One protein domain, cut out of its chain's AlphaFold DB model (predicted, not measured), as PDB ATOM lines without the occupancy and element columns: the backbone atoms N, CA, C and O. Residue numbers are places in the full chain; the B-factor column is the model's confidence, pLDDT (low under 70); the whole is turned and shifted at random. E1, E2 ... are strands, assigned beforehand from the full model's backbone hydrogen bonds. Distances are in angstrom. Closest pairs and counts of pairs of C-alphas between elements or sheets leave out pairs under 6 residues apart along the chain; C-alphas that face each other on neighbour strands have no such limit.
ATOM      1  N   ALA A   2     144.713 130.473 135.845       28.97
ATOM      2  CA  ALA A   2     144.850 130.603 134.403       28.97
ATOM      3  C   ALA A   2     145.054 132.090 134.105       28.97
ATOM      4  O   ALA A   2     144.316 132.928 134.619       28.97
ATOM      5  N   SER A   3     146.112 132.387 133.361       35.09
ATOM      6  CA  SER A   3     146.351 133.698 132.783       35.09
ATOM      7  C   SER A   3     145.098 134.127 132.008       35.09
ATOM      8  O   SER A   3     144.724 133.476 131.038       35.09
ATOM      9  N   ILE A   4     144.443 135.193 132.460       40.72
ATOM     10  CA  ILE A   4     143.393 135.920 131.723       40.72
ATOM     11  C   ILE A   4     144.013 136.917 130.721       40.72
ATOM     12  O   ILE A   4     143.340 137.816 130.228       40.72
ATOM     13  N   ASP A   5     145.299 136.750 130.400       45.28
ATOM     14  CA  ASP A   5     146.121 137.714 129.663       45.28
ATOM     15  C   ASP A   5     146.055 137.557 128.133       45.28
ATOM     16  O   ASP A   5     146.923 138.026 127.404       45.28
ATOM     17  N   SER A   6     145.029 136.893 127.601       47.28
ATOM     18  CA  SER A   6     144.774 136.916 126.159       47.28
ATOM     19  C   SER A   6     143.336 137.322 125.901       47.28
ATOM     20  O   SER A   6     142.406 136.546 126.137       47.28
ATOM     21  N   LYS A   7     143.139 138.539 125.380       57.12
ATOM     22  CA  LYS A   7     141.917 138.827 124.627       57.12
ATOM     23  C   LYS A   7     141.788 137.797 123.499       57.12
ATOM     24  O   LYS A   7     142.793 137.372 122.932       57.12
ATOM     25  N   ALA A   8     140.564 137.321 123.286       52.66
ATOM     26  CA  ALA A   8     140.270 136.191 122.413       52.66
ATOM     27  C   ALA A   8     140.694 136.463 120.962       52.66
ATOM     28  O   ALA A   8     140.748 137.612 120.528       52.66
ATOM     29  N   THR A   9     140.946 135.391 120.207       61.00
ATOM     30  CA  THR A   9     141.026 135.436 118.742       61.00
ATOM     31  C   THR A   9     139.815 136.183 118.189       61.00
ATOM     32  O   THR A   9     138.679 135.791 118.464       61.00
ATOM     33  N   ILE A  10     140.050 137.247 117.420       71.00
ATOM     34  CA  ILE A  10     138.972 138.025 116.811       71.00
ATOM     35  C   ILE A  10     138.342 137.199 115.691       71.00
ATOM     36  O   ILE A  10     138.972 136.937 114.670       71.00
ATOM     37  N   ASN A  11     137.086 136.802 115.879       77.81
ATOM     38  CA  ASN A  11     136.244 136.360 114.776       77.81
ATOM     39  C   ASN A  11     135.511 137.593 114.258       77.81
ATOM     40  O   ASN A  11     134.680 138.138 114.980       77.81
ATOM     41  N   TYR A  12     135.817 138.020 113.034       87.31
ATOM     42  CA  TYR A  12     135.139 139.147 112.403       87.31
ATOM     43  C   TYR A  12     134.412 138.722 111.131       87.31
ATOM     44  O   TYR A  12     134.751 137.721 110.492       87.31
ATOM     45  N   THR A  13     133.409 139.504 110.737       90.69
ATOM     46  CA  THR A  13     132.779 139.368 109.421       90.69
ATOM     47  C   THR A  13     132.857 140.671 108.642       90.69
ATOM     48  O   THR A  13     132.712 141.757 109.197       90.69
ATOM     49  N   VAL A  14     133.091 140.565 107.332       93.25
ATOM     50  CA  VAL A  14     133.067 141.708 106.415       93.25
ATOM     51  C   VAL A  14     131.918 141.522 105.438       93.25
ATOM     52  O   VAL A  14     131.832 140.508 104.744       93.25
ATOM     53  N   ARG A  15     131.031 142.514 105.373       93.06
ATOM     54  CA  ARG A  15     129.938 142.587 104.399       93.06
ATOM     55  C   ARG A  15     130.155 143.813 103.523       93.06
ATOM     56  O   ARG A  15     130.340 144.914 104.034       93.06
ATOM     57  N   THR A  16     130.122 143.634 102.207       92.62
ATOM     58  CA  THR A  16     130.254 144.732 101.244       92.62
ATOM     59  C   THR A  16     128.982 144.885 100.423       92.62
ATOM     60  O   THR A  16     128.291 143.914 100.108       92.62
ATOM     61  N   GLY A  17     128.657 146.128 100.089       90.44
ATOM     62  CA  GLY A  17     127.532 146.500  99.246       90.44
ATOM     63  C   GLY A  17     127.829 147.791  98.481       90.44
ATOM     64  O   GLY A  17     128.865 148.421  98.697       90.44
ATOM     65  N   PRO A  18     126.950 148.207  97.554       91.38
ATOM     66  CA  PRO A  18     127.122 149.470  96.847       91.38
ATOM     67  C   PRO A  18     127.229 150.649  97.826       91.38
ATOM     68  O   PRO A  18     126.258 151.001  98.492       91.38
ATOM     69  N   GLY A  19     128.419 151.249  97.909       88.00
ATOM     70  CA  GLY A  19     128.706 152.377  98.799       88.00
ATOM     71  C   GLY A  19     128.845 152.021 100.283       88.00
ATOM     72  O   GLY A  19     128.901 152.937 101.099       88.00
ATOM     73  N   THR A  20     128.894 150.736 100.652       91.50
ATOM     74  CA  THR A  20     128.996 150.314 102.055       91.50
ATOM     75  C   THR A  20     130.019 149.200 102.257       91.50
ATOM     76  O   THR A  20     130.059 148.211 101.523       91.50
ATOM     77  N   VAL A  21     130.822 149.346 103.309       92.62
ATOM     78  CA  VAL A  21     131.603 148.265 103.917       92.62
ATOM     79  C   VAL A  21     131.200 148.210 105.381       92.62
ATOM     80  O   VAL A  21     131.206 149.229 106.068       92.62
ATOM     81  N   GLN A  22     130.820 147.028 105.844       91.75
ATOM     82  CA  GLN A  22     130.535 146.757 107.242       91.75
ATOM     83  C   GLN A  22     131.556 145.744 107.740       91.75
ATOM     84  O   GLN A  22     131.640 144.639 107.203       91.75
ATOM     85  N   VAL A  23     132.303 146.134 108.767       92.19
ATOM     86  CA  VAL A  23     133.195 145.251 109.515       92.19
ATOM     87  C   VAL A  23     132.551 145.030 110.870       92.19
ATOM     88  O   VAL A  23     132.212 145.986 111.558       92.19
ATOM     89  N   ASP A  24     132.333 143.768 111.192       90.12
ATOM     90  CA  ASP A  24     131.716 143.289 112.420       90.12
ATOM     91  C   ASP A  24     132.833 142.601 113.218       90.12
ATOM     92  O   ASP A  24     133.162 141.452 112.909       90.12
ATOM     93  N   PRO A  25     133.541 143.327 114.106       87.19
ATOM     94  CA  PRO A  25     134.707 142.827 114.840       87.19
ATOM     95  C   PRO A  25     134.339 141.889 116.000       87.19
ATOM     96  O   PRO A  25     135.224 141.462 116.749       87.19
ATOM     97  N   SER A  26     133.052 141.594 116.198       81.38
ATOM     98  CA  SER A  26     132.587 140.738 117.280       81.38
ATOM     99  C   SER A  26     131.408 139.857 116.859       81.38
ATOM    100  O   SER A  26     131.099 139.688 115.684       81.38
ATOM    101  N   THR A  27     130.798 139.187 117.835       77.25
ATOM    102  CA  THR A  27     129.550 138.433 117.649       77.25
ATOM    103  C   THR A  27     128.367 139.106 118.347       77.25
ATOM    104  O   THR A  27     127.280 138.529 118.388       77.25
ATOM    105  N   GLY A  28     128.587 140.268 118.964       78.75
ATOM    106  CA  GLY A  28     127.605 140.992 119.760       78.75
ATOM    107  C   GLY A  28     127.278 142.356 119.166       78.75
ATOM    108  O   GLY A  28     127.315 142.551 117.958       78.75
ATOM    109  N   SER A  29     126.871 143.289 120.027       84.19
ATOM    110  CA  SER A  29     126.676 144.678 119.607       84.19
ATOM    111  C   SER A  29     128.036 145.344 119.414       84.19
ATOM    112  O   SER A  29     128.966 145.054 120.157       84.19
ATOM    113  N   ASP A  30     128.131 146.291 118.489       86.31
ATOM    114  CA  ASP A  30     129.294 147.163 118.345       86.31
ATOM    115  C   ASP A  30     128.824 148.616 118.271       86.31
ATOM    116  O   ASP A  30     127.765 148.910 117.709       86.31
ATOM    117  N   SER A  31     129.608 149.527 118.839       88.44
ATOM    118  CA  SER A  31     129.377 150.970 118.790       88.44
ATOM    119  C   SER A  31     130.614 151.659 118.245       88.44
ATOM    120  O   SER A  31     131.704 151.500 118.786       88.44
ATOM    121  N   ASN A  32     130.456 152.460 117.196       89.38
ATOM    122  CA  ASN A  32     131.521 153.306 116.675       89.38
ATOM    123  C   ASN A  32     131.456 154.700 117.311       89.38
ATOM    124  O   ASN A  32     130.408 155.341 117.330       89.38
ATOM    125  N   TRP A  33     132.598 155.188 117.786       91.06
ATOM    126  CA  TRP A  33     132.705 156.477 118.475       91.06
ATOM    127  C   TRP A  33     133.630 157.460 117.759       91.06
ATOM    128  O   TRP A  33     133.458 158.672 117.875       91.06
ATOM    129  N   SER A  34     134.589 156.951 116.986       92.88
ATOM    130  CA  SER A  34     135.600 157.766 116.321       92.88
ATOM    131  C   SER A  34     135.865 157.281 114.899       92.88
ATOM    132  O   SER A  34     135.892 156.080 114.629       92.88
ATOM    133  N   ILE A  35     136.090 158.231 113.991       94.88
ATOM    134  CA  ILE A  35     136.556 157.981 112.628       94.88
ATOM    135  C   ILE A  35     137.661 158.974 112.275       94.88
ATOM    136  O   ILE A  35     137.527 160.173 112.521       94.88
ATOM    137  N   ILE A  36     138.761 158.480 111.706       95.12
ATOM    138  CA  ILE A  36     139.940 159.283 111.370       95.12
ATOM    139  C   ILE A  36     140.458 158.903 109.993       95.12
ATOM    140  O   ILE A  36     140.541 157.726 109.649       95.12
ATOM    141  N   LEU A  37     140.861 159.911 109.224       94.69
ATOM    142  CA  LEU A  37     141.594 159.738 107.978       94.69
ATOM    143  C   LEU A  37     143.101 159.841 108.245       94.69
ATOM    144  O   LEU A  37     143.567 160.822 108.825       94.69
ATOM    145  N   GLN A  38     143.863 158.845 107.803       92.06
ATOM    146  CA  GLN A  38     145.322 158.870 107.820       92.06
ATOM    147  C   GLN A  38     145.871 159.591 106.569       92.06
ATOM    148  O   GLN A  38     145.206 159.615 105.531       92.06
ATOM    149  N   PRO A  39     147.092 160.165 106.617       88.69
ATOM    150  CA  PRO A  39     147.680 160.877 105.474       88.69
ATOM    151  C   PRO A  39     147.862 160.033 104.203       88.69
ATOM    152  O   PRO A  39     147.906 160.582 103.105       88.69
ATOM    153  N   ASP A  40     147.964 158.709 104.339       91.12
ATOM    154  CA  ASP A  40     148.058 157.755 103.227       91.12
ATOM    155  C   ASP A  40     146.689 157.396 102.610       91.12
ATOM    156  O   ASP A  40     146.615 156.588 101.685       91.12
ATOM    157  N   GLY A  41     145.606 158.008 103.099       93.75
ATOM    158  CA  GLY A  41     144.238 157.781 102.642       93.75
ATOM    159  C   GLY A  41     143.533 156.605 103.318       93.75
ATOM    160  O   GLY A  41     142.367 156.361 103.012       93.75
ATOM    161  N   LYS A  42     144.195 155.883 104.234       96.50
ATOM    162  CA  LYS A  42     143.542 154.846 105.040       96.50
ATOM    163  C   LYS A  42     142.610 155.459 106.078       96.50
ATOM    164  O   LYS A  42     142.784 156.599 106.506       96.50
ATOM    165  N   ILE A  43     141.613 154.690 106.490       96.81
ATOM    166  CA  ILE A  43     140.546 155.140 107.383       96.81
ATOM    167  C   ILE A  43     140.583 154.278 108.639       96.81
ATOM    168  O   ILE A  43     140.525 153.057 108.548       96.81
ATOM    169  N   LEU A  44     140.651 154.905 109.807       96.69
ATOM    170  CA  LEU A  44     140.504 154.242 111.098       96.69
ATOM    171  C   LEU A  44     139.102 154.498 111.636       96.69
ATOM    172  O   LEU A  44     138.674 155.646 111.722       96.69
ATOM    173  N   VAL A  45     138.407 153.436 112.019       95.75
ATOM    174  CA  VAL A  45     137.115 153.486 112.706       95.75
ATOM    175  C   VAL A  45     137.293 152.794 114.041       95.75
ATOM    176  O   VAL A  45     137.762 151.665 114.078       95.75
ATOM    177  N   GLY A  46     136.943 153.457 115.133       92.69
ATOM    178  CA  GLY A  46     137.169 152.915 116.464       92.69
ATOM    179  C   GLY A  46     135.981 153.096 117.382       92.69
ATOM    180  O   GLY A  46     135.145 153.987 117.193       92.69
ATOM    181  N   GLY A  47     135.914 152.233 118.384       90.75
ATOM    182  CA  GLY A  47     134.851 152.231 119.365       90.75
ATOM    183  C   GLY A  47     134.891 150.995 120.244       90.75
ATOM    184  O   GLY A  47     135.963 150.526 120.615       90.75
ATOM    185  N   GLU A  48     133.716 150.490 120.586       87.69
ATOM    186  CA  GLU A  48     133.534 149.383 121.516       87.69
ATOM    187  C   GLU A  48     132.832 148.217 120.821       87.69
ATOM    188  O   GLU A  48     131.874 148.409 120.071       87.69
ATOM    189  N   SER A  49     133.302 147.006 121.103       85.38
ATOM    190  CA  SER A  49     132.790 145.767 120.534       85.38
ATOM    191  C   SER A  49     132.520 144.735 121.614       85.38
ATOM    192  O   SER A  49     133.357 144.521 122.489       85.38
ATOM    193  N   PHE A  50     131.377 144.054 121.545       80.88
ATOM    194  CA  PHE A  50     130.960 143.100 122.572       80.88
ATOM    195  C   PHE A  50     131.087 141.660 122.085       80.88
ATOM    196  O   PHE A  50     130.370 141.211 121.197       80.88
ATOM    197  N   GLN A  51     131.962 140.884 122.716       75.06
ATOM    198  CA  GLN A  51     132.125 139.464 122.414       75.06
ATOM    199  C   GLN A  51     131.353 138.604 123.413       75.06
ATOM    200  O   GLN A  51     131.300 138.901 124.609       75.06
ATOM    201  N   THR A  52     130.766 137.503 122.944       69.88
ATOM    202  CA  THR A  52     130.183 136.503 123.844       69.88
ATOM    203  C   THR A  52     131.307 135.727 124.530       69.88
ATOM    204  O   THR A  52     132.100 135.060 123.868       69.88
ATOM    205  N   ALA A  53     131.374 135.795 125.856       66.56
ATOM    206  CA  ALA A  53     132.347 135.083 126.671       66.56
ATOM    207  C   ALA A  53     131.673 133.914 127.406       66.56
ATOM    208  O   ALA A  53     130.702 134.095 128.144       66.56
ATOM    209  N   ILE A  54     132.205 132.704 127.207       57.88
ATOM    210  CA  ILE A  54     131.783 131.494 127.924       57.88
ATOM    211  C   ILE A  54     132.635 131.368 129.191       57.88
ATOM    212  O   ILE A  54     133.862 131.352 129.105       57.88
ATOM    213  N   GLY A  55     131.990 131.243 130.356       55.41
ATOM    214  CA  GLY A  55     132.674 130.991 131.629       55.41
ATOM    215  C   GLY A  55     132.980 132.244 132.450       55.41
ATOM    216  O   GLY A  55     133.982 132.266 133.166       55.41
ATOM    217  N   TYR A  56     132.133 133.278 132.366       55.22
ATOM    218  CA  TYR A  56     132.245 134.449 133.238       55.22
ATOM    219  C   TYR A  56     132.146 134.007 134.716       55.22
ATOM    220  O   TYR A  56     131.156 133.374 135.102       55.22
ATOM    221  N   PRO A  57     133.169 134.258 135.556       50.34
ATOM    222  CA  PRO A  57     133.234 133.678 136.890       50.34
ATOM    223  C   PRO A  57     132.269 134.393 137.845       50.34
ATOM    224  O   PRO A  57     132.551 135.478 138.340       50.34
ATOM    225  N   GLY A  58     131.138 133.744 138.131       55.53
ATOM    226  CA  GLY A  58     130.191 134.152 139.178       55.53
ATOM    227  C   GLY A  58     129.842 133.044 140.180       55.53
ATOM    228  O   GLY A  58     129.474 133.344 141.312       55.53
ATOM    229  N   SER A  59     129.996 131.767 139.807       44.78
ATOM    230  CA  SER A  59     129.849 130.621 140.716       44.78
ATOM    231  C   SER A  59     130.414 129.336 140.080       44.78
ATOM    232  O   SER A  59     130.296 129.171 138.864       44.78
ATOM    233  N   PRO A  60     131.025 128.400 140.836       45.28
ATOM    234  CA  PRO A  60     131.443 127.107 140.293       45.28
ATOM    235  C   PRO A  60     130.230 126.299 139.805       45.28
ATOM    236  O   PRO A  60     129.365 125.949 140.605       45.28
ATOM    237  N   GLY A  61     130.190 125.968 138.511       54.12
ATOM    238  CA  GLY A  61     129.160 125.108 137.912       54.12
ATOM    239  C   GLY A  61     128.085 125.826 137.092       54.12
ATOM    240  O   GLY A  61     127.265 125.140 136.490       54.12
ATOM    241  N   ASP A  62     128.111 127.159 137.015       52.75
ATOM    242  CA  ASP A  62     127.325 127.899 136.026       52.75
ATOM    243  C   ASP A  62     128.171 128.099 134.767       52.75
ATOM    244  O   ASP A  62     129.187 128.800 134.786       52.75
ATOM    245  N   GLU A  63     127.747 127.513 133.647       53.91
ATOM    246  CA  GLU A  63     128.147 127.992 132.323       53.91
ATOM    247  C   GLU A  63     127.488 129.364 132.106       53.91
ATOM    248  O   GLU A  63     126.497 129.503 131.394       53.91
ATOM    249  N   SER A  64     127.986 130.386 132.805       55.91
ATOM    250  CA  SER A  64     127.480 131.744 132.658       55.91
ATOM    251  C   SER A  64     127.977 132.305 131.326       55.91
ATOM    252  O   SER A  64     129.187 132.400 131.084       55.91
ATOM    253  N   TYR A  65     127.029 132.634 130.451       57.81
ATOM    254  CA  TYR A  65     127.272 133.397 129.233       57.81
ATOM    255  C   TYR A  65     127.291 134.880 129.614       57.81
ATOM    256  O   TYR A  65     126.268 135.429 130.017       57.81
ATOM    257  N   GLY A  66     128.458 135.511 129.507       62.66
ATOM    258  CA  GLY A  66     128.627 136.952 129.688       62.66
ATOM    259  C   GLY A  66     128.910 137.642 128.356       62.66
ATOM    260  O   GLY A  66     129.394 137.019 127.411       62.66
ATOM    261  N   THR A  67     128.628 138.936 128.265       69.94
ATOM    262  CA  THR A  67     129.182 139.792 127.209       69.94
ATOM    263  C   THR A  67     130.426 140.472 127.747       69.94
ATOM    264  O   THR A  67     130.383 141.035 128.837       69.94
ATOM    265  N   ARG A  68     131.514 140.437 126.984       73.50
ATOM    266  CA  ARG A  68     132.756 141.125 127.317       73.50
ATOM    267  C   ARG A  68     133.000 142.244 126.313       73.50
ATOM    268  O   ARG A  68     133.113 141.962 125.119       73.50
ATOM    269  N   GLY A  69     133.068 143.479 126.801       75.88
ATOM    270  CA  GLY A  69     133.446 144.641 126.003       75.88
ATOM    271  C   GLY A  69     134.918 144.587 125.599       75.88
ATOM    272  O   GLY A  69     135.766 143.995 126.273       75.88
ATOM    273  N   SER A  70     135.232 145.146 124.442       81.31
ATOM    274  CA  SER A  70     136.596 145.406 124.013       81.31
ATOM    275  C   SER A  70     136.634 146.662 123.179       81.31
ATOM    276  O   SER A  70     135.903 146.773 122.199       81.31
ATOM    277  N   TYR A  71     137.532 147.574 123.528       86.44
ATOM    278  CA  TYR A  71     137.825 148.704 122.658       86.44
ATOM    279  C   TYR A  71     138.600 148.235 121.430       86.44
ATOM    280  O   TYR A  71     139.605 147.517 121.546       86.44
ATOM    281  N   THR A  72     138.100 148.616 120.257       88.25
ATOM    282  CA  THR A  72     138.592 148.157 118.959       88.25
ATOM    283  C   THR A  72     138.853 149.329 118.026       88.25
ATOM    284  O   THR A  72     138.139 150.334 118.034       88.25
ATOM    285  N   ALA A  73     139.882 149.185 117.196       93.12
ATOM    286  CA  ALA A  73     140.135 150.047 116.054       93.12
ATOM    287  C   ALA A  73     140.242 149.181 114.797       93.12
ATOM    288  O   ALA A  73     141.071 148.280 114.714       93.12
ATOM    289  N   VAL A  74     139.401 149.467 113.814       95.06
ATOM    290  CA  VAL A  74     139.375 148.832 112.498       95.06
ATOM    291  C   VAL A  74     140.042 149.763 111.498       95.06
ATOM    292  O   VAL A  74     139.708 150.950 111.452       95.06
ATOM    293  N   ARG A  75     140.944 149.242 110.662       97.06
ATOM    294  CA  ARG A  75     141.535 150.016 109.564       97.06
ATOM    295  C   ARG A  75     141.021 149.565 108.205       97.06
ATOM    296  O   ARG A  75     141.101 148.394 107.858       97.06
ATOM    297  N   LEU A  76     140.552 150.516 107.411       97.19
ATOM    298  CA  LEU A  76     140.173 150.334 106.016       97.19
ATOM    299  C   LEU A  76     141.201 151.005 105.100       97.19
ATOM    300  O   LEU A  76     141.787 152.036 105.433       97.19
ATOM    301  N   ASN A  77     141.386 150.441 103.915       97.19
ATOM    302  CA  ASN A  77     142.091 151.071 102.812       97.19
ATOM    303  C   ASN A  77     141.269 152.232 102.229       97.19
ATOM    304  O   ASN A  77     140.065 152.348 102.462       97.19
ATOM    305  N   ALA A  78     141.910 153.066 101.408       95.69
ATOM    306  CA  ALA A  78     141.257 154.194 100.735       95.69
ATOM    307  C   ALA A  78     140.089 153.778  99.815       95.69
ATOM    308  O   ALA A  78     139.198 154.578  99.542       95.69
ATOM    309  N   ASP A  79     140.083 152.529  99.340       93.69
ATOM    310  CA  ASP A  79     138.996 151.950  98.541       93.69
ATOM    311  C   ASP A  79     137.859 151.347  99.393       93.69
ATOM    312  O   ASP A  79     136.895 150.808  98.850       93.69
ATOM    313  N   GLY A  80     137.961 151.444 100.722       93.81
ATOM    314  CA  GLY A  80     137.004 150.920 101.692       93.81
ATOM    315  C   GLY A  80     137.204 149.449 102.060       93.81
ATOM    316  O   GLY A  80     136.514 148.969 102.955       93.81
ATOM    317  N   SER A  81     138.126 148.719 101.424       95.12
ATOM    318  CA  SER A  81     138.433 147.334 101.811       95.12
ATOM    319  C   SER A  81     139.118 147.268 103.182       95.12
ATOM    320  O   SER A  81     139.833 148.191 103.560       95.12
ATOM    321  N   LEU A  82     138.921 146.183 103.938       95.56
ATOM    322  CA  LEU A  82     139.609 145.978 105.219       95.56
ATOM    323  C   LEU A  82     141.129 145.868 105.002       95.56
ATOM    324  O   LEU A  82     141.586 145.129 104.126       95.56
ATOM    325  N   ASP A  83     141.917 146.605 105.785       97.00
ATOM    326  CA  ASP A  83     143.375 146.557 105.713       97.00
ATOM    327  C   ASP A  83     143.938 145.448 106.603       97.00
ATOM    328  O   ASP A  83     144.318 145.676 107.749       97.00
ATOM    329  N   ASN A  84     144.093 144.256 106.035       94.81
ATOM    330  CA  ASN A  84     144.584 143.077 106.754       94.81
ATOM    331  C   ASN A  84     146.030 143.195 107.288       94.81
ATOM    332  O   ASN A  84     146.496 142.273 107.953       94.81
ATOM    333  N   SER A  85     146.756 144.286 107.001       94.88
ATOM    334  CA  SER A  85     148.092 144.553 107.562       94.88
ATOM    335  C   SER A  85     148.076 145.259 108.925       94.88
ATOM    336  O   SER A  85     149.141 145.516 109.482       94.88
ATOM    337  N   PHE A  86     146.896 145.610 109.444       95.75
ATOM    338  CA  PHE A  86     146.732 146.305 110.720       95.75
ATOM    339  C   PHE A  86     146.261 145.363 111.830       95.75
ATOM    340  O   PHE A  86     145.268 144.667 111.663       95.75
ATOM    341  N   GLY A  87     146.924 145.363 112.980       92.00
ATOM    342  CA  GLY A  87     146.576 144.546 114.136       92.00
ATOM    343  C   GLY A  87     146.414 143.070 113.769       92.00
ATOM    344  O   GLY A  87     147.227 142.484 113.054       92.00
ATOM    345  N   GLN A  88     145.333 142.471 114.256       89.00
ATOM    346  CA  GLN A  88     144.894 141.144 113.862       89.00
ATOM    347  C   GLN A  88     143.900 141.270 112.699       89.00
ATOM    348  O   GLN A  88     142.710 141.481 112.909       89.00
ATOM    349  N   GLU A  89     144.409 141.147 111.470       90.38
ATOM    350  CA  GLU A  89     143.608 141.115 110.232       90.38
ATOM    351  C   GLU A  89     142.714 142.350 110.017       90.38
ATOM    352  O   GLU A  89     141.556 142.257 109.631       90.38
ATOM    353  N   GLY A  90     143.264 143.534 110.256       93.12
ATOM    354  CA  GLY A  90     142.574 144.816 110.116       93.12
ATOM    355  C   GLY A  90     141.989 145.371 111.403       93.12
ATOM    356  O   GLY A  90     141.419 146.462 111.369       93.12
ATOM    357  N   ILE A  91     142.145 144.665 112.528       92.25
ATOM    358  CA  ILE A  91     141.524 145.011 113.806       92.25
ATOM    359  C   ILE A  91     142.583 145.038 114.913       92.25
ATOM    360  O   ILE A  91     143.208 144.027 115.230       92.25
ATOM    361  N   ALA A  92     142.776 146.199 115.531       91.75
ATOM    362  CA  ALA A  92     143.561 146.356 116.747       91.75
ATOM    363  C   ALA A  92     142.637 146.356 117.971       91.75
ATOM    364  O   ALA A  92     141.555 146.944 117.942       91.75
ATOM    365  N   LEU A  93     143.077 145.712 119.051       87.31
ATOM    366  CA  LEU A  93     142.371 145.680 120.330       87.31
ATOM    367  C   LEU A  93     143.193 146.399 121.392       87.31
ATOM    368  O   LEU A  93     144.404 146.184 121.487       87.31
ATOM    369  N   VAL A  94     142.525 147.152 122.262       86.38
ATOM    370  CA  VAL A  94     143.129 147.554 123.540       86.38
ATOM    371  C   VAL A  94     143.387 146.288 124.364       86.38
ATOM    372  O   VAL A  94     142.477 145.473 124.481       86.38
ATOM    373  N   PRO A  95     144.582 146.052 124.922       79.56
ATOM    374  CA  PRO A  95     144.857 144.886 125.764       79.56
ATOM    375  C   PRO A  95     143.961 144.783 127.008       79.56
ATOM    376  O   PRO A  95     143.543 145.785 127.577       79.56
ATOM    377  N   GLY A  96     143.682 143.560 127.473       75.56
ATOM    378  CA  GLY A  96     142.747 143.320 128.586       75.56
ATOM    379  C   GLY A  96     143.183 143.915 129.927       75.56
ATOM    380  O   GLY A  96     142.339 144.265 130.737       75.56
ATOM    381  N   ASN A  97     144.485 144.081 130.154       76.06
ATOM    382  CA  ASN A  97     145.024 144.734 131.350       76.06
ATOM    383  C   ASN A  97     144.849 146.266 131.349       76.06
ATOM    384  O   ASN A  97     145.114 146.900 132.370       76.06
ATOM    385  N   LEU A  98     144.445 146.853 130.218       78.50
ATOM    386  CA  LEU A  98     144.195 148.288 130.046       78.50
ATOM    387  C   LEU A  98     142.702 148.605 129.854       78.50
ATOM    388  O   LEU A  98     142.314 149.768 129.913       78.50
ATOM    389  N   ASP A  99     141.869 147.583 129.665       73.12
ATOM    390  CA  ASP A  99     140.445 147.710 129.359       73.12
ATOM    391  C   ASP A  99     139.588 147.616 130.639       73.12
ATOM    392  O   ASP A  99     139.744 146.650 131.390       73.12
ATOM    393  N   PRO A 100     138.699 148.586 130.928       65.81
ATOM    394  CA  PRO A 100     137.808 148.528 132.090       65.81
ATOM    395  C   PRO A 100     136.632 147.543 131.972       65.81
ATOM    396  O   PRO A 100     135.931 147.381 132.962       65.81
ATOM    397  N   GLU A 101     136.375 146.922 130.815       65.44
ATOM    398  CA  GLU A 101     135.205 146.059 130.526       65.44
ATOM    399  C   GLU A 101     133.813 146.739 130.617       65.44
ATOM    400  O   GLU A 101     132.820 146.127 130.216       65.44
ATOM    401  N   ASP A 102     133.735 147.997 131.069       64.62
ATOM    402  CA  ASP A 102     132.509 148.796 131.182       64.62
ATOM    403  C   ASP A 102     132.293 149.755 129.992       64.62
ATOM    404  O   ASP A 102     133.245 150.317 129.436       64.62
ATOM    405  N   TYR A 103     131.009 150.005 129.688       65.56
ATOM    406  CA  TYR A 103     130.534 150.948 128.669       65.56
ATOM    407  C   TYR A 103     131.141 152.336 128.866       65.56
ATOM    408  O   TYR A 103     130.792 153.041 129.823       65.56
ATOM    409  N   ALA A 104     131.998 152.773 127.946       67.50
ATOM    410  CA  ALA A 104     132.557 154.111 128.032       67.50
ATOM    411  C   ALA A 104     132.895 154.746 126.680       67.50
ATOM    412  O   ALA A 104     132.834 154.147 125.608       67.50
ATOM    413  N   TYR A 105     133.217 156.034 126.762       79.88
ATOM    414  CA  TYR A 105     133.623 156.858 125.636       79.88
ATOM    415  C   TYR A 105     134.972 156.393 125.082       79.88
ATOM    416  O   TYR A 105     135.910 156.168 125.846       79.88
ATOM    417  N   TYR A 106     135.084 156.345 123.756       88.50
ATOM    418  CA  TYR A 106     136.322 156.030 123.051       88.50
ATOM    419  C   TYR A 106     136.625 157.112 122.023       88.50
ATOM    420  O   TYR A 106     135.806 157.403 121.151       88.50
ATOM    421  N   VAL A 107     137.806 157.711 122.104       94.00
ATOM    422  CA  VAL A 107     138.271 158.685 121.112       94.00
ATOM    423  C   VAL A 107     139.635 158.281 120.589       94.00
ATOM    424  O   VAL A 107     140.417 157.656 121.299       94.00
ATOM    425  N   MET A 108     139.929 158.650 119.346       95.94
ATOM    426  CA  MET A 108     141.231 158.392 118.740       95.94
ATOM    427  C   MET A 108     141.853 159.678 118.196       95.94
ATOM    428  O   MET A 108     141.148 160.637 117.880       95.94
ATOM    429  N   ALA A 109     143.171 159.663 118.018       96.38
ATOM    430  CA  ALA A 109     143.927 160.622 117.217       96.38
ATOM    431  C   ALA A 109     145.013 159.890 116.416       96.38
ATOM    432  O   ALA A 109     145.431 158.793 116.776       96.38
ATOM    433  N   VAL A 110     145.501 160.503 115.337       95.56
ATOM    434  CA  VAL A 110     146.651 159.997 114.571       95.56
ATOM    435  C   VAL A 110     147.794 160.995 114.704       95.56
ATOM    436  O   VAL A 110     147.604 162.193 114.497       95.56
ATOM    437  N   GLN A 111     148.971 160.502 115.079       94.69
ATOM    438  CA  GLN A 111     150.196 161.291 115.156       94.69
ATOM    439  C   GLN A 111     150.818 161.469 113.762       94.69
ATOM    440  O   GLN A 111     150.523 160.728 112.823       94.69
ATOM    441  N   ALA A 112     151.712 162.450 113.619       92.69
ATOM    442  CA  ALA A 112     152.367 162.750 112.342       92.69
ATOM    443  C   ALA A 112     153.234 161.594 111.799       92.69
ATOM    444  O   ALA A 112     153.434 161.495 110.591       92.69
ATOM    445  N   ASP A 113     153.724 160.711 112.673       92.88
ATOM    446  CA  ASP A 113     154.467 159.495 112.315       92.88
ATOM    447  C   ASP A 113     153.555 158.311 111.926       92.88
ATOM    448  O   ASP A 113     154.040 157.221 111.624       92.88
ATOM    449  N   GLY A 114     152.234 158.521 111.911       93.25
ATOM    450  CA  GLY A 114     151.227 157.521 111.567       93.25
ATOM    451  C   GLY A 114     150.819 156.607 112.724       93.25
ATOM    452  O   GLY A 114     149.948 155.757 112.521       93.25
ATOM    453  N   LYS A 115     151.410 156.763 113.918       95.56
ATOM    454  CA  LYS A 115     150.948 156.064 115.123       95.56
ATOM    455  C   LYS A 115     149.552 156.533 115.512       95.56
ATOM    456  O   LYS A 115     149.153 157.666 115.235       95.56
ATOM    457  N   VAL A 116     148.808 155.654 116.167       96.00
ATOM    458  CA  VAL A 116     147.423 155.905 116.574       96.00
ATOM    459  C   VAL A 116     147.382 156.039 118.084       96.00
ATOM    460  O   VAL A 116     147.924 155.198 118.788       96.00
ATOM    461  N   LEU A 117     146.741 157.084 118.583       96.81
ATOM    462  CA  LEU A 117     146.418 157.233 119.994       96.81
ATOM    463  C   LEU A 117     144.947 156.892 120.200       96.81
ATOM    464  O   LEU A 117     144.113 157.290 119.385       96.81
ATOM    465  N   SER A 118     144.633 156.222 121.301       95.00
ATOM    466  CA  SER A 118     143.271 156.097 121.816       95.00
ATOM    467  C   SER A 118     143.188 156.629 123.231       95.00
ATOM    468  O   SER A 118     144.190 156.663 123.941       95.00
ATOM    469  N   ALA A 119     142.000 157.063 123.633       93.75
ATOM    470  CA  ALA A 119     141.711 157.339 125.023       93.75
ATOM    471  C   ALA A 119     140.328 156.810 125.400       93.75
ATOM    472  O   ALA A 119     139.348 157.046 124.684       93.75
ATOM    473  N   GLN A 120     140.273 156.152 126.555       90.56
ATOM    474  CA  GLN A 120     139.048 155.687 127.195       90.56
ATOM    475  C   GLN A 120     139.207 155.670 128.715       90.56
ATOM    476  O   GLN A 120     140.327 155.569 129.231       90.56
ATOM    477  N   PRO A 121     138.105 155.752 129.475       85.25
ATOM    478  CA  PRO A 121     138.111 155.356 130.876       85.25
ATOM    479  C   PRO A 121     138.725 153.963 131.045       85.25
ATOM    480  O   PRO A 121     138.619 153.117 130.166       85.25
ATOM    481  N   GLY A 122     139.396 153.731 132.164       76.38
ATOM    482  CA  GLY A 122     140.084 152.483 132.462       76.38
ATOM    483  C   GLY A 122     140.224 152.251 133.961       76.38
ATOM    484  O   GLY A 122     139.799 153.056 134.796       76.38
ATOM    485  N   LEU A 123     140.849 151.131 134.331       71.69
ATOM    486  CA  LEU A 123     141.118 150.833 135.737       71.69
ATOM    487  C   LEU A 123     141.994 151.933 136.359       71.69
ATOM    488  O   LEU A 123     143.125 152.176 135.927       71.69
ATOM    489  N   GLY A 124     141.465 152.596 137.389       77.00
ATOM    490  CA  GLY A 124     142.162 153.677 138.085       77.00
ATOM    491  C   GLY A 124     142.296 154.965 137.267       77.00
ATOM    492  O   GLY A 124     143.341 155.595 137.341       77.00
ATOM    493  N   GLY A 125     141.295 155.327 136.458       87.31
ATOM    494  CA  GLY A 125     141.223 156.633 135.791       87.31
ATOM    495  C   GLY A 125     141.174 156.541 134.268       87.31
ATOM    496  O   GLY A 125     140.869 155.496 133.708       87.31
ATOM    497  N   LEU A 126     141.471 157.637 133.580       91.62
ATOM    498  CA  LEU A 126     141.565 157.650 132.124       91.62
ATOM    499  C   LEU A 126     142.839 156.915 131.677       91.62
ATOM    500  O   LEU A 126     143.896 157.045 132.302       91.62
ATOM    501  N   LYS A 127     142.745 156.158 130.585       93.19
ATOM    502  CA  LYS A 127     143.890 155.589 129.878       93.19
ATOM    503  C   LYS A 127     144.031 156.240 128.514       93.19
ATOM    504  O   LYS A 127     143.037 156.527 127.851       93.19
ATOM    505  N   VAL A 128     145.279 156.504 128.141       95.75
ATOM    506  CA  VAL A 128     145.661 156.944 126.801       95.75
ATOM    507  C   VAL A 128     146.666 155.937 126.272       95.75
ATOM    508  O   VAL A 128     147.785 155.877 126.778       95.75
ATOM    509  N   GLU A 129     146.281 155.128 125.297       95.31
ATOM    510  CA  GLU A 129     147.164 154.148 124.668       95.31
ATOM    511  C   GLU A 129     147.737 154.679 123.369       95.31
ATOM    512  O   GLU A 129     147.132 155.509 122.687       95.31
ATOM    513  N   ARG A 130     148.888 154.126 122.988       96.69
ATOM    514  CA  ARG A 130     149.439 154.312 121.653       96.69
ATOM    515  C   ARG A 130     149.621 152.979 120.945       96.69
ATOM    516  O   ARG A 130     150.188 152.041 121.495       96.69
ATOM    517  N   PHE A 131     149.211 152.937 119.687       96.25
ATOM    518  CA  PHE A 131     149.471 151.859 118.751       96.25
ATOM    519  C   PHE A 131     150.461 152.318 117.684       96.25
ATOM    520  O   PHE A 131     150.438 153.460 117.215       96.25
ATOM    521  N   ASN A 132     151.327 151.403 117.275       96.62
ATOM    522  CA  ASN A 132     152.189 151.545 116.119       96.62
ATOM    523  C   ASN A 132     151.363 151.643 114.829       96.62
ATOM    524  O   ASN A 132     150.172 151.330 114.787       96.62
ATOM    525  N   VAL A 133     152.021 152.038 113.737       95.38
ATOM    526  CA  VAL A 133     151.403 152.138 112.401       95.38
ATOM    527  C   VAL A 133     150.789 150.807 111.955       95.38
ATOM    528  O   VAL A 133     149.831 150.790 111.188       95.38
ATOM    529  N   ASP A 134     151.319 149.680 112.422       94.69
ATOM    530  CA  ASP A 134     150.803 148.343 112.134       94.69
ATOM    531  C   ASP A 134     149.682 147.901 113.088       94.69
ATOM    532  O   ASP A 134     149.240 146.769 112.985       94.69
ATOM    533  N   GLY A 135     149.207 148.752 114.003       94.12
ATOM    534  CA  GLY A 135     148.129 148.439 114.950       94.12
ATOM    535  C   GLY A 135     148.566 147.626 116.169       94.12
ATOM    536  O   GLY A 135     147.732 147.307 117.015       94.12
ATOM    537  N   THR A 136     149.857 147.301 116.299       94.38
ATOM    538  CA  THR A 136     150.414 146.717 117.530       94.38
ATOM    539  C   THR A 136     150.531 147.773 118.628       94.38
ATOM    540  O   THR A 136     150.748 148.944 118.332       94.38
ATOM    541  N   LEU A 137     150.401 147.401 119.904       93.94
ATOM    542  CA  LEU A 137     150.591 148.348 121.010       93.94
ATOM    543  C   LEU A 137     152.047 148.846 121.048       93.94
ATOM    544  O   LEU A 137     152.987 148.049 121.044       93.94
ATOM    545  N   ASP A 138     152.241 150.160 121.132       96.75
ATOM    546  CA  ASP A 138     153.552 150.770 121.325       96.75
ATOM    547  C   ASP A 138     153.919 150.779 122.812       96.75
ATOM    548  O   ASP A 138     153.638 151.733 123.532       96.75
ATOM    549  N   THR A 139     154.609 149.735 123.267       95.44
ATOM    550  CA  THR A 139     155.008 149.563 124.674       95.44
ATOM    551  C   THR A 139     156.000 150.609 125.194       95.44
ATOM    552  O   THR A 139     156.288 150.616 126.390       95.44
ATOM    553  N   THR A 140     156.511 151.497 124.331       96.19
ATOM    554  CA  THR A 140     157.377 152.620 124.727       96.19
ATOM    555  C   THR A 140     156.602 153.872 125.142       96.19
ATOM    556  O   THR A 140     157.211 154.824 125.626       96.19
ATOM    557  N   PHE A 141     155.279 153.891 124.955       97.75
ATOM    558  CA  PHE A 141     154.411 154.972 125.413       97.75
ATOM    559  C   PHE A 141     153.920 154.715 126.840       97.75
ATOM    560  O   PHE A 141     153.370 153.653 127.133       97.75
ATOM    561  N   GLY A 142     154.097 155.690 127.726       95.75
ATOM    562  CA  GLY A 142     153.716 155.600 129.129       95.75
ATOM    563  C   GLY A 142     154.283 154.349 129.804       95.75
ATOM    564  O   GLY A 142     155.447 153.989 129.628       95.75
ATOM    565  N   ASN A 143     153.448 153.671 130.588       92.56
ATOM    566  CA  ASN A 143     153.795 152.410 131.228       92.56
ATOM    567  C   ASN A 143     153.120 151.246 130.494       92.56
ATOM    568  O   ASN A 143     151.902 151.089 130.555       92.56
ATOM    569  N   GLY A 144     153.912 150.426 129.801       90.56
ATOM    570  CA  GLY A 144     153.405 149.245 129.098       90.56
ATOM    571  C   GLY A 144     152.495 149.567 127.909       90.56
ATOM    572  O   GLY A 144     151.676 148.732 127.545       90.56
ATOM    573  N   GLY A 145     152.637 150.754 127.313       94.00
ATOM    574  CA  GLY A 145     151.867 151.210 126.153       94.00
ATOM    575  C   GLY A 145     150.722 152.171 126.458       94.00
ATOM    576  O   GLY A 145     150.035 152.594 125.526       94.00
ATOM    577  N   ALA A 146     150.531 152.540 127.728       94.12
ATOM    578  CA  ALA A 146     149.490 153.466 128.149       94.12
ATOM    579  C   ALA A 146     149.977 154.502 129.168       94.12
ATOM    580  O   ALA A 146     150.695 154.185 130.120       94.12
ATOM    581  N   ALA A 147     149.507 155.738 129.022       95.50
ATOM    582  CA  ALA A 147     149.523 156.732 130.084       95.50
ATOM    583  C   ALA A 147     148.258 156.581 130.945       95.50
ATOM    584  O   ALA A 147     147.153 156.442 130.420       95.50
ATOM    585  N   GLY A 148     148.415 156.600 132.270       93.44
ATOM    586  CA  GLY A 148     147.299 156.622 133.218       93.44
ATOM    587  C   GLY A 148     147.105 158.021 133.785       93.44
ATOM    588  O   GLY A 148     148.071 158.612 134.259       93.44
TER     589      GLY A 148
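AT A GLANCE: This is residues 2 to 148 of the 349 residues of an uncharacterized protein of Pseudomonas amygdali pv. hibisci (UniProt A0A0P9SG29). Two four-stranded antiparallel sheets lie partly face to face as a sandwich with crossed strands, and a small separate hairpin, E1 and E2, lies to one side of the first sheet. The long bent hairpin of E4 and E5 runs along much of the longest axis, with its turn, residues 55 to 64, at one end. The printed part has 147 residues with no named helix and ten named strands, E1 to E10 in chain order; the sheets run E3 E4 E5 E6 and E7 E8 E9 E10. The class is all strand, though under half of the residues, 66, are in named strands. The whole is compact, with a radius of gyration of the C-alphas of 15.5 A and spans of 51 by 39 by 24 A.

HOW THE PARTS SIT: E1, residues 13 to 17, and E2, residues 20 to 24, form an antiparallel hairpin, with N 15 and O 22 2.9 A apart. E3, residues 30 to 37, E4, residues 43 to 54, E5, residues 65 to 76, and E6, residues 91 to 93, form a meander, each strand the antiparallel neighbour of the one before. Within hydrogen-bond range are N 36 and O 44 at 2.8 A, N 49 and O 70 at 2.8 A, and N 92 and O 73 at 2.8 A. This sheet is twisted; E3 bends by 61 degrees at residue 33, E4 by 56 degrees at residue 47 and E5 by 58 degrees at residue 71. E7, residues 107 to 110, E8, residues 116 to 122, E9, residues 125 to 131, and E10, residues 146 to 148, form the second meander, with N 109 and O 117 at 2.9 A, N 129 and O 118 at 2.9 A, and N 147 and O 128 at 2.8 A. The two sheets form a sandwich, two sheets face to face, with their strands at 42 degrees. The closest C-alphas of E3 and E7 are those of Ser 34 and Val 107, 5.6 A apart. E5 and E8 are near each other, while E1 and E10 are apart.

IN THESE COORDINATES: E1 begins at C-alpha 13, (132.779, 139.368, 109.421). E3 is 20.4 A long, E4 32.5 A and E5 31.5 A; C-alpha 54 ends E4 at (131.783, 131.494, 127.924). E8 is 17.8 A and E9 19.5 A long. E10 ends at C-alpha 148, (147.299, 156.622, 133.218).

THE WHOLE: The two C-alphas farthest apart, those of Pro 39 and Gly 61, are 51.7 A apart. The printed part has no cut. The links E5 to E6, E6 to E7 and E9 to E10 are long. The mean pLDDT of the printed part is 83.4, with residues 2 to 9, 52 to 67 and 100 to 104 under 70.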